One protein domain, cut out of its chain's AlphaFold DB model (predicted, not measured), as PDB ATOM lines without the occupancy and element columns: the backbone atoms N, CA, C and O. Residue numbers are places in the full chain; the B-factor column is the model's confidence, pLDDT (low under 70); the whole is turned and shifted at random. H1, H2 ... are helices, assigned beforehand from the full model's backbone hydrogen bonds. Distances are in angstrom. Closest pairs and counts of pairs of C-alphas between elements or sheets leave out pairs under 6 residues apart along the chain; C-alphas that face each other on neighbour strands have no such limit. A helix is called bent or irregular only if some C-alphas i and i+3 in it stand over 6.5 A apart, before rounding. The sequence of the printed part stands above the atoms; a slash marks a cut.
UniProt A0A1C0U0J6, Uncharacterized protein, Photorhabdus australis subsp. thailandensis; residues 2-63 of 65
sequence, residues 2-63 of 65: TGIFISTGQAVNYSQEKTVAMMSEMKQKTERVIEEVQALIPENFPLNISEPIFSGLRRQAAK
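What this domain is: This is residues 2 to 63 of the 65 residues of an uncharacterized protein of Photorhabdus australis subsp. thailandensis (UniProt A0A1C0U0J6). A long bent helix, H2, makes one side of a narrow rod; the shorter H1 folds back along one end and H3 along the other, so that the two printed ends come near each other. The 62 printed residues hold three named helices, H1, H2, H3, and no named strand: all helix. The whole is loose, radius of gyration of the C-alphas 15.1 A, spanning 46 by 18 by 17 A.

Where its parts are: H2, residues 16 to 38, was assigned as one helix by its hydrogen bonds but is bent: C-alphas 28 and 31 are 7.5 A apart. Its arms are H2a, residues 16 to 28, 18.3 A, and H2b, residues 31 to 38, 10.3 A. H1 is residues 2 to 11, 14.6 A, from C-alpha 2 at (42.642, 85.615, 150.442). H3 is residues 47 to 61, 20.8 A, ending at C-alpha 61, (32.722, 89.375, 151.211).

How they stand to each other: H2a and H2b stand at a steep tilt of 55 degrees. H2a, with residues 16 to 20 alone, touches H1 in a helical hairpin, opposite ways, only just steep at 38 degrees; the closest C-alphas, Ile 6 and Gln 16, are 5.6 A apart. H3 is close to but not clearly touching H2b, at a shallow tilt of 18 degrees, opposite ways; the closest C-alphas, Ile 34 and Phe 54, are 6.6 A apart. H3 is also close to but not clearly touching H2a; the closest C-alphas, Lys 27 and Ala 61, are 4.9 A apart. H1 is apart from H2b and H3. Every O i to N i+4 pair is within hydrogen-bond range in H1, H2a and H2b, and 9 of 11 in H3.

The domain as a whole: The farthest C-alphas, Asn 13 and Asn 44, are 46.4 A apart, and those of Thr 2 and Lys 63 7.6 A. Residues 42 to 49, of which 47 to 49 belong to H3, stand free. The printed part has no cut, no link is long, and no printed residue is under 70 in pLDDT.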
ATOM      1  N   THR A   2      41.767  84.946 149.456       77.94
ATOM      2  CA  THR A   2      42.642  85.615 150.442       77.94
ATOM      3  C   THR A   2      44.137  85.391 150.218       77.94
ATOM      4  O   THR A   2      44.897  86.352 150.194       77.94
ATOM      5  N   GLY A   3      44.551  84.150 149.939       86.81
ATOM      6  CA  GLY A   3      45.960  83.838 149.674       86.81
ATOM      7  C   GLY A   3      46.553  84.554 148.454       86.81
ATOM      8  O   GLY A   3      47.697  84.985 148.514       86.81
ATOM      9  N   ILE A   4      45.768  84.752 147.383       91.38
ATOM     10  CA  ILE A   4      46.253  85.404 146.154       91.38
ATOM     11  C   ILE A   4      46.582  86.872 146.444       91.38
ATOM     12  O   ILE A   4      47.691  87.302 146.160       91.38
ATOM     13  N   PHE A   5      45.676  87.617 147.086       93.81
ATOM     14  CA  PHE A   5      45.903  89.036 147.392       93.81
ATOM     15  C   PHE A   5      47.090  89.264 148.330       93.81
ATOM     16  O   PHE A   5      47.894  90.160 148.078       93.81
ATOM     17  N   ILE A   6      47.246  88.427 149.361       94.00
ATOM     18  CA  ILE A   6      48.407  88.491 150.260       94.00
ATOM     19  C   ILE A   6      49.700  88.231 149.481       94.00
ATOM     20  O   ILE A   6      50.635  89.023 149.584       94.00
ATOM     21  N   SER A   7      49.740  87.171 148.664       95.19
ATOM     22  CA  SER A   7      50.935  86.826 147.883       95.19
ATOM     23  C   SER A   7      51.309  87.908 146.863       95.19
ATOM     24  O   SER A   7      52.483  88.244 146.726       95.19
ATOM     25  N   THR A   8      50.319  88.521 146.205       95.31
ATOM     26  CA  THR A   8      50.539  89.625 145.266       95.31
ATOM     27  C   THR A   8      51.067  90.867 145.978       95.31
ATOM     28  O   THR A   8      51.994  91.497 145.481       95.31
ATOM     29  N   GLY A   9      50.519  91.209 147.150       93.88
ATOM     30  CA  GLY A   9      51.018  92.319 147.962       93.88
ATOM     31  C   GLY A   9      52.472  92.103 148.384       93.88
ATOM     32  O   GLY A   9      53.316  92.972 148.172       93.88
ATOM     33  N   GLN A  10      52.791  90.911 148.888       95.69
ATOM     34  CA  GLN A  10      54.157  90.548 149.269       95.69
ATOM     35  C   GLN A  10      55.139  90.640 148.090       95.69
ATOM     36  O   GLN A  10      56.242  91.152 148.271       95.69
ATOM     37  N   ALA A  11      54.733  90.227 146.883       97.00
ATOM     38  CA  ALA A  11      55.567  90.309 145.678       97.00
ATOM     39  C   ALA A  11      55.976  91.746 145.300       97.00
ATOM     40  O   ALA A  11      56.970  91.937 144.601       97.00
ATOM     41  N   VAL A  12      55.241  92.755 145.779       96.25
ATOM     42  CA  VAL A  12      55.545  94.182 145.581       96.25
ATOM     43  C   VAL A  12      55.959  94.885 146.880       96.25
ATOM     44  O   VAL A  12      55.842  96.103 146.991       96.25
ATOM     45  N   ASN A  13      56.448  94.132 147.875       95.94
ATOM     46  CA  ASN A  13      56.837  94.626 149.206       95.94
ATOM     47  C   ASN A  13      55.717  95.368 149.961       95.94
ATOM     48  O   ASN A  13      55.977  96.180 150.851       95.94
ATOM     49  N   TYR A  14      54.455  95.085 149.636       96.12
ATOM     50  CA  TYR A  14      53.310  95.575 150.387       96.12
ATOM     51  C   TYR A  14      53.032  94.664 151.589       96.12
ATOM     52  O   TYR A  14      53.081  93.437 151.498       96.12
ATOM     53  N   SER A  15      52.744  95.272 152.743       96.50
ATOM     54  CA  SER A  15      52.582  94.537 154.001       96.50
ATOM     55  C   SER A  15      51.388  93.577 153.951       96.50
ATOM     56  O   SER A  15      50.268  93.956 153.590       96.50
ATOM     57  N   GLN A  16      51.619  92.338 154.391       95.38
ATOM     58  CA  GLN A  16      50.562  91.347 154.591       95.38
ATOM     59  C   GLN A  16      49.504  91.856 155.574       95.38
ATOM     60  O   GLN A  16      48.317  91.735 155.296       95.38
ATOM     61  N   GLU A  17      49.920  92.455 156.691       96.44
ATOM     62  CA  GLU A  17      49.007  93.012 157.694       96.44
ATOM     63  C   GLU A  17      48.105  94.081 157.074       96.44
ATOM     64  O   GLU A  17      46.885  94.017 157.208       96.44
ATOM     65  N   LYS A  18      48.686  95.007 156.301       96.56
ATOM     66  CA  LYS A  18      47.915  96.043 155.599       96.56
ATOM     67  C   LYS A  18      46.967  95.452 154.556       96.56
ATOM     68  O   LYS A  18      45.878  95.978 154.355       96.56
ATOM     69  N   THR A  19      47.370  94.367 153.895       96.44
ATOM     70  CA  THR A  19      46.514  93.650 152.938       96.44
ATOM     71  C   THR A  19      45.317  93.032 153.649       96.44
ATOM     72  O   THR A  19      44.184  93.236 153.230       96.44
ATOM     73  N   VAL A  20      45.549  92.326 154.758       96.31
ATOM     74  CA  VAL A  20      44.481  91.719 155.561       96.31
ATOM     75  C   VAL A  20      43.548  92.790 156.120       96.31
ATOM     76  O   VAL A  20      42.339  92.656 155.967       96.31
ATOM     77  N   ALA A  21      44.088  93.878 156.676       97.06
ATOM     78  CA  ALA A  21      43.294  94.987 157.201       97.06
ATOM     79  C   ALA A  21      42.364  95.586 156.133       97.06
ATOM     80  O   ALA A  21      41.173  95.754 156.383       97.06
ATOM     81  N   MET A  22      42.876  95.820 154.918       96.06
ATOM     82  CA  MET A  22      42.071  96.297 153.789       96.06
ATOM     83  C   MET A  22      40.958  95.307 153.415       96.06
ATOM     84  O   MET A  22      39.820  95.705 153.184       96.06
ATOM     85  N   MET A  23      41.254  94.005 153.381       96.19
ATOM     86  CA  MET A  23      40.254  92.980 153.062       96.19
ATOM     87  C   MET A  23      39.162  92.883 154.136       96.19
ATOM     88  O   MET A  23      37.984  92.744 153.802       96.19
ATOM     89  N   SER A  24      39.530  92.990 155.412       96.94
ATOM     90  CA  SER A  24      38.568  93.006 156.515       96.94
ATOM     91  C   SER A  24      37.720  94.279 156.506       96.94
ATOM     92  O   SER A  24      36.512  94.206 156.724       96.94
ATOM     93  N   GLU A  25      38.298  95.430 156.162       97.62
ATOM     94  CA  GLU A  25      37.542  96.671 155.966       97.62
ATOM     95  C   GLU A  25      36.521  96.534 154.823       97.62
ATOM     96  O   GLU A  25      35.357  96.901 154.988       97.62
ATOM     97  N   MET A  26      36.911  95.947 153.683       96.69
ATOM     98  CA  MET A  26      35.987  95.680 152.571       96.69
ATOM     99  C   MET A  26      34.809  94.802 153.011       96.69
ATOM    100  O   MET A  26      33.658  95.101 152.686       96.69
ATOM    101  N   LYS A  27      35.078  93.744 153.787       97.56
ATOM    102  CA  LYS A  27      34.043  92.870 154.355       97.56
ATOM    103  C   LYS A  27      33.084  93.646 155.251       97.56
ATOM    104  O   LYS A  27      31.874  93.564 155.060       97.56
ATOM    105  N   GLN A  28      33.618  94.434 156.183       98.25
ATOM    106  CA  GLN A  28      32.830  95.232 157.127       98.25
ATOM    107  C   GLN A  28      31.955  96.281 156.428       98.25
ATOM    108  O   GLN A  28      30.843  96.547 156.876       98.25
ATOM    109  N   LYS A  29      32.430  96.862 155.322       98.25
ATOM    110  CA  LYS A  29      31.702  97.897 154.573       98.25
ATOM    111  C   LYS A  29      30.692  97.356 153.559       98.25
ATOM    112  O   LYS A  29      29.898  98.142 153.052       98.25
ATOM    113  N   THR A  30      30.712  96.056 153.253       98.38
ATOM    114  CA  THR A  30      29.961  95.498 152.113       98.38
ATOM    115  C   THR A  30      28.459  95.784 152.188       98.38
ATOM    116  O   THR A  30      27.922  96.335 151.232       98.38
ATOM    117  N   GLU A  31      27.783  95.468 153.299       98.31
ATOM    118  CA  GLU A  31      26.326  95.678 153.391       98.31
ATOM    119  C   GLU A  31      25.954  97.158 153.325       98.31
ATOM    120  O   GLU A  31      25.087  97.537 152.545       98.31
ATOM    121  N   ARG A  32      26.688  98.010 154.048       98.44
ATOM    122  CA  ARG A  32      26.461  99.457 154.029       98.44
ATOM    123  C   ARG A  32      26.565 100.036 152.616       98.44
ATOM    124  O   ARG A  32      25.725 100.832 152.220       98.44
ATOM    125  N   VAL A  33      27.585  99.646 151.847       97.94
ATOM    126  CA  VAL A  33      27.747 100.126 150.464       97.94
ATOM    127  C   VAL A  33      26.631  99.595 149.563       97.94
ATOM    128  O   VAL A  33      26.169 100.323 148.689       97.94
ATOM    129  N   ILE A  34      26.175  98.355 149.766       98.31
ATOM    130  CA  ILE A  34      25.025  97.821 149.025       98.31
ATOM    131  C   ILE A  34      23.775  98.663 149.303       98.31
ATOM    132  O   ILE A  34      23.106  99.053 148.353       98.31
ATOM    133  N   GLU A  35      23.491  98.988 150.564       98.06
ATOM    134  CA  GLU A  35      22.353  99.835 150.951       98.06
ATOM    135  C   GLU A  35      22.454 101.245 150.351       98.06
ATOM    136  O   GLU A  35      21.498 101.734 149.746       98.06
ATOM    137  N   GLU A  36      23.628 101.880 150.459       98.38
ATOM    138  CA  GLU A  36      23.892 103.208 149.894       98.38
ATOM    139  C   GLU A  36      23.689 103.220 148.372       98.38
ATOM    140  O   GLU A  36      23.061 104.132 147.843       98.38
ATOM    141  N   VAL A  37      24.163 102.194 147.657       97.44
ATOM    142  CA  VAL A  37      23.969 102.082 146.203       97.44
ATOM    143  C   VAL A  37      22.518 101.764 145.863       97.44
ATOM    144  O   VAL A  37      21.980 102.346 144.925       97.44
ATOM    145  N   GLN A  38      21.860 100.880 146.611       96.81
ATOM    146  CA  GLN A  38      20.463 100.518 146.384       96.81
ATOM    147  C   GLN A  38      19.537 101.737 146.491       96.81
ATOM    148  O   GLN A  38      18.616 101.861 145.688       96.81
ATOM    149  N   ALA A  39      19.825 102.670 147.402       97.44
ATOM    150  CA  ALA A  39      19.095 103.934 147.534       97.44
ATOM    151  C   ALA A  39      19.268 104.895 146.338       97.44
ATOM    152  O   ALA A  39      18.481 105.826 146.182       97.44
ATOM    153  N   LEU A  40      20.287 104.689 145.496       97.50
ATOM    154  CA  LEU A  40      20.562 105.499 144.303       97.50
ATOM    155  C   LEU A  40      20.005 104.875 143.016       97.50
ATOM    156  O   LEU A  40      20.070 105.498 141.954       97.50
ATOM    157  N   ILE A  41      19.491 103.645 143.082       95.19
ATOM    158  CA  ILE A  41      18.982 102.932 141.912       95.19
ATOM    159  C   ILE A  41      17.560 103.424 141.578       95.19
ATOM    160  O   ILE A  41      16.698 103.430 142.457       95.19
ATOM    161  N   PRO A  42      17.275 103.800 140.314       96.88
ATOM    162  CA  PRO A  42      15.924 104.159 139.884       96.88
ATOM    163  C   PRO A  42      14.920 103.013 140.060       96.88
ATOM    164  O   PRO A  42      15.259 101.853 139.836       96.88
ATOM    165  N   GLU A  43      13.654 103.331 140.349       94.06
ATOM    166  CA  GLU A  43      12.595 102.324 140.558       94.06
ATOM    167  C   GLU A  43      12.402 101.369 139.368       94.06
ATOM    168  O   GLU A  43      12.034 100.210 139.546       94.06
ATOM    169  N   ASN A  44      12.665 101.834 138.143       96.12
ATOM    170  CA  ASN A  44      12.532 101.048 136.917       96.12
ATOM    171  C   ASN A  44      13.812 100.290 136.522       96.12
ATOM    172  O   ASN A  44      13.879  99.733 135.423       96.12
ATOM    173  N   PHE A  45      14.838 100.276 137.376       96.94
ATOM    174  CA  PHE A  45      16.056  99.530 137.101       96.94
ATOM    175  C   PHE A  45      15.803  98.012 137.172       96.94
ATOM    176  O   PHE A  45      15.136  97.538 138.097       96.94
ATOM    177  N   PRO A  46      16.347  97.204 136.243       97.50
ATOM    178  CA  PRO A  46      16.050  95.778 136.208       97.50
ATOM    179  C   PRO A  46      16.612  95.014 137.419       97.50
ATOM    180  O   PRO A  46      17.828  94.899 137.601       97.50
ATOM    181  N   LEU A  47      15.724  94.409 138.216       95.81
ATOM    182  CA  LEU A  47      16.100  93.596 139.385       95.81
ATOM    183  C   LEU A  47      16.957  92.379 139.022       95.81
ATOM    184  O   LEU A  47      17.829  91.975 139.785       95.81
ATOM    185  N   ASN A  48      16.762  91.817 137.828       97.31
ATOM    186  CA  ASN A  48      17.577  90.713 137.318       97.31
ATOM    187  C   ASN A  48      19.037  91.112 137.025       97.31
ATOM    188  O   ASN A  48      19.831  90.238 136.690       97.31
ATOM    189  N   ILE A  49      19.387  92.399 137.132       96.31
ATOM    190  CA  ILE A  49      20.759  92.902 137.023       96.31
ATOM    191  C   ILE A  49      21.323  93.268 138.399       96.31
ATOM    192  O   ILE A  49      22.419  92.821 138.735       96.31
ATOM    193  N   SER A  50      20.599  94.047 139.211       96.94
ATOM    194  CA  SER A  50      21.097  94.491 140.524       96.94
ATOM    195  C   SER A  50      21.229  93.340 141.524       96.94
ATOM    196  O   SER A  50      22.249  93.235 142.208       96.94
ATOM    197  N   GLU A  51      20.255  92.431 141.572       96.88
ATOM    198  CA  GLU A  51      20.226  91.356 142.568       96.88
ATOM    199  C   GLU A  51      21.396  90.361 142.413       96.88
ATOM    200  O   GLU A  51      22.068  90.050 143.408       96.88
ATOM    201  N   PRO A  52      21.760  89.896 141.197       98.25
ATOM    202  CA  PRO A  52      22.963  89.081 141.012       98.25
ATOM    203  C   PRO A  52      24.265  89.792 141.404       98.25
ATOM    204  O   PRO A  52      25.188  89.144 141.898       98.25
ATOM    205  N   ILE A  53      24.353  91.113 141.218       97.88
ATOM    206  CA  ILE A  53      25.535  91.894 141.612       97.88
ATOM    207  C   ILE A  53      25.643  91.935 143.136       97.88
ATOM    208  O   ILE A  53      26.685  91.566 143.681       97.88
ATOM    209  N   PHE A  54      24.573  92.319 143.838       98.06
ATOM    210  CA  PHE A  54      24.579  92.412 145.298       98.06
ATOM    211  C   PHE A  54      24.793  91.050 145.958       98.06
ATOM    212  O   PHE A  54      25.670  90.909 146.811       98.06
ATOM    213  N   SER A  55      24.079  90.013 145.520       98.19
ATOM    214  CA  SER A  55      24.305  88.646 146.008       98.19
ATOM    215  C   SER A  55      25.729  88.155 145.710       98.19
ATOM    216  O   SER A  55      26.354  87.500 146.551       98.19
ATOM    217  N   GLY A  56      26.287  88.527 144.555       97.94
ATOM    218  CA  GLY A  56      27.685  88.312 144.203       97.94
ATOM    219  C   GLY A  56      28.645  88.961 145.199       97.94
ATOM    220  O   GLY A  56      29.511  88.270 145.738       97.94
ATOM    221  N   LEU A  57      28.469  90.250 145.496       97.75
ATOM    222  CA  LEU A  57      29.291  90.992 146.458       97.75
ATOM    223  C   LEU A  57      29.243  90.356 147.849       97.75
ATOM    224  O   LEU A  57      30.298  90.067 148.416       97.75
ATOM    225  N   ARG A  58      28.049  90.019 148.351       98.19
ATOM    226  CA  ARG A  58      27.876  89.336 149.646       98.19
ATOM    227  C   ARG A  58      28.611  88.000 149.697       98.19
ATOM    228  O   ARG A  58      29.372  87.730 150.627       98.19
ATOM    229  N   ARG A  59      28.457  87.173 148.656       97.94
ATOM    230  CA  ARG A  59      29.159  85.880 148.549       97.94
ATOM    231  C   ARG A  59      30.676  86.025 148.527       97.94
ATOM    232  O   ARG A  59      31.373  85.109 148.961       97.94
ATOM    233  N   GLN A  60      31.199  87.116 147.975       95.94
ATOM    234  CA  GLN A  60      32.638  87.365 147.928       95.94
ATOM    235  C   GLN A  60      33.147  87.919 149.260       95.94
ATOM    236  O   GLN A  60      34.161  87.426 149.752       95.94
ATOM    237  N   ALA A  61      32.414  88.840 149.887       96.88
ATOM    238  CA  ALA A  61      32.722  89.375 151.211       96.88
ATOM    239  C   ALA A  61      32.754  88.285 152.293       96.88
ATOM    240  O   ALA A  61      33.658  88.267 153.124       96.88
ATOM    241  N   ALA A  62      31.852  87.300 152.223       96.44
ATOM    242  CA  ALA A  62      31.841  86.151 153.132       96.44
ATOM    243  C   ALA A  62      33.126  85.294 153.084       96.44
ATOM    244  O   ALA A  62      33.387  84.526 154.007       96.44
ATOM    245  N   LYS A  63      33.934  85.411 152.021       94.88
ATOM    246  CA  LYS A  63      35.210  84.690 151.850       94.88
ATOM    247  C   LYS A  63      36.425  85.505 152.303       94.88
ATOM    248  O   LYS A  63      37.542  84.987 152.254       94.88
TER     249      LYS A  63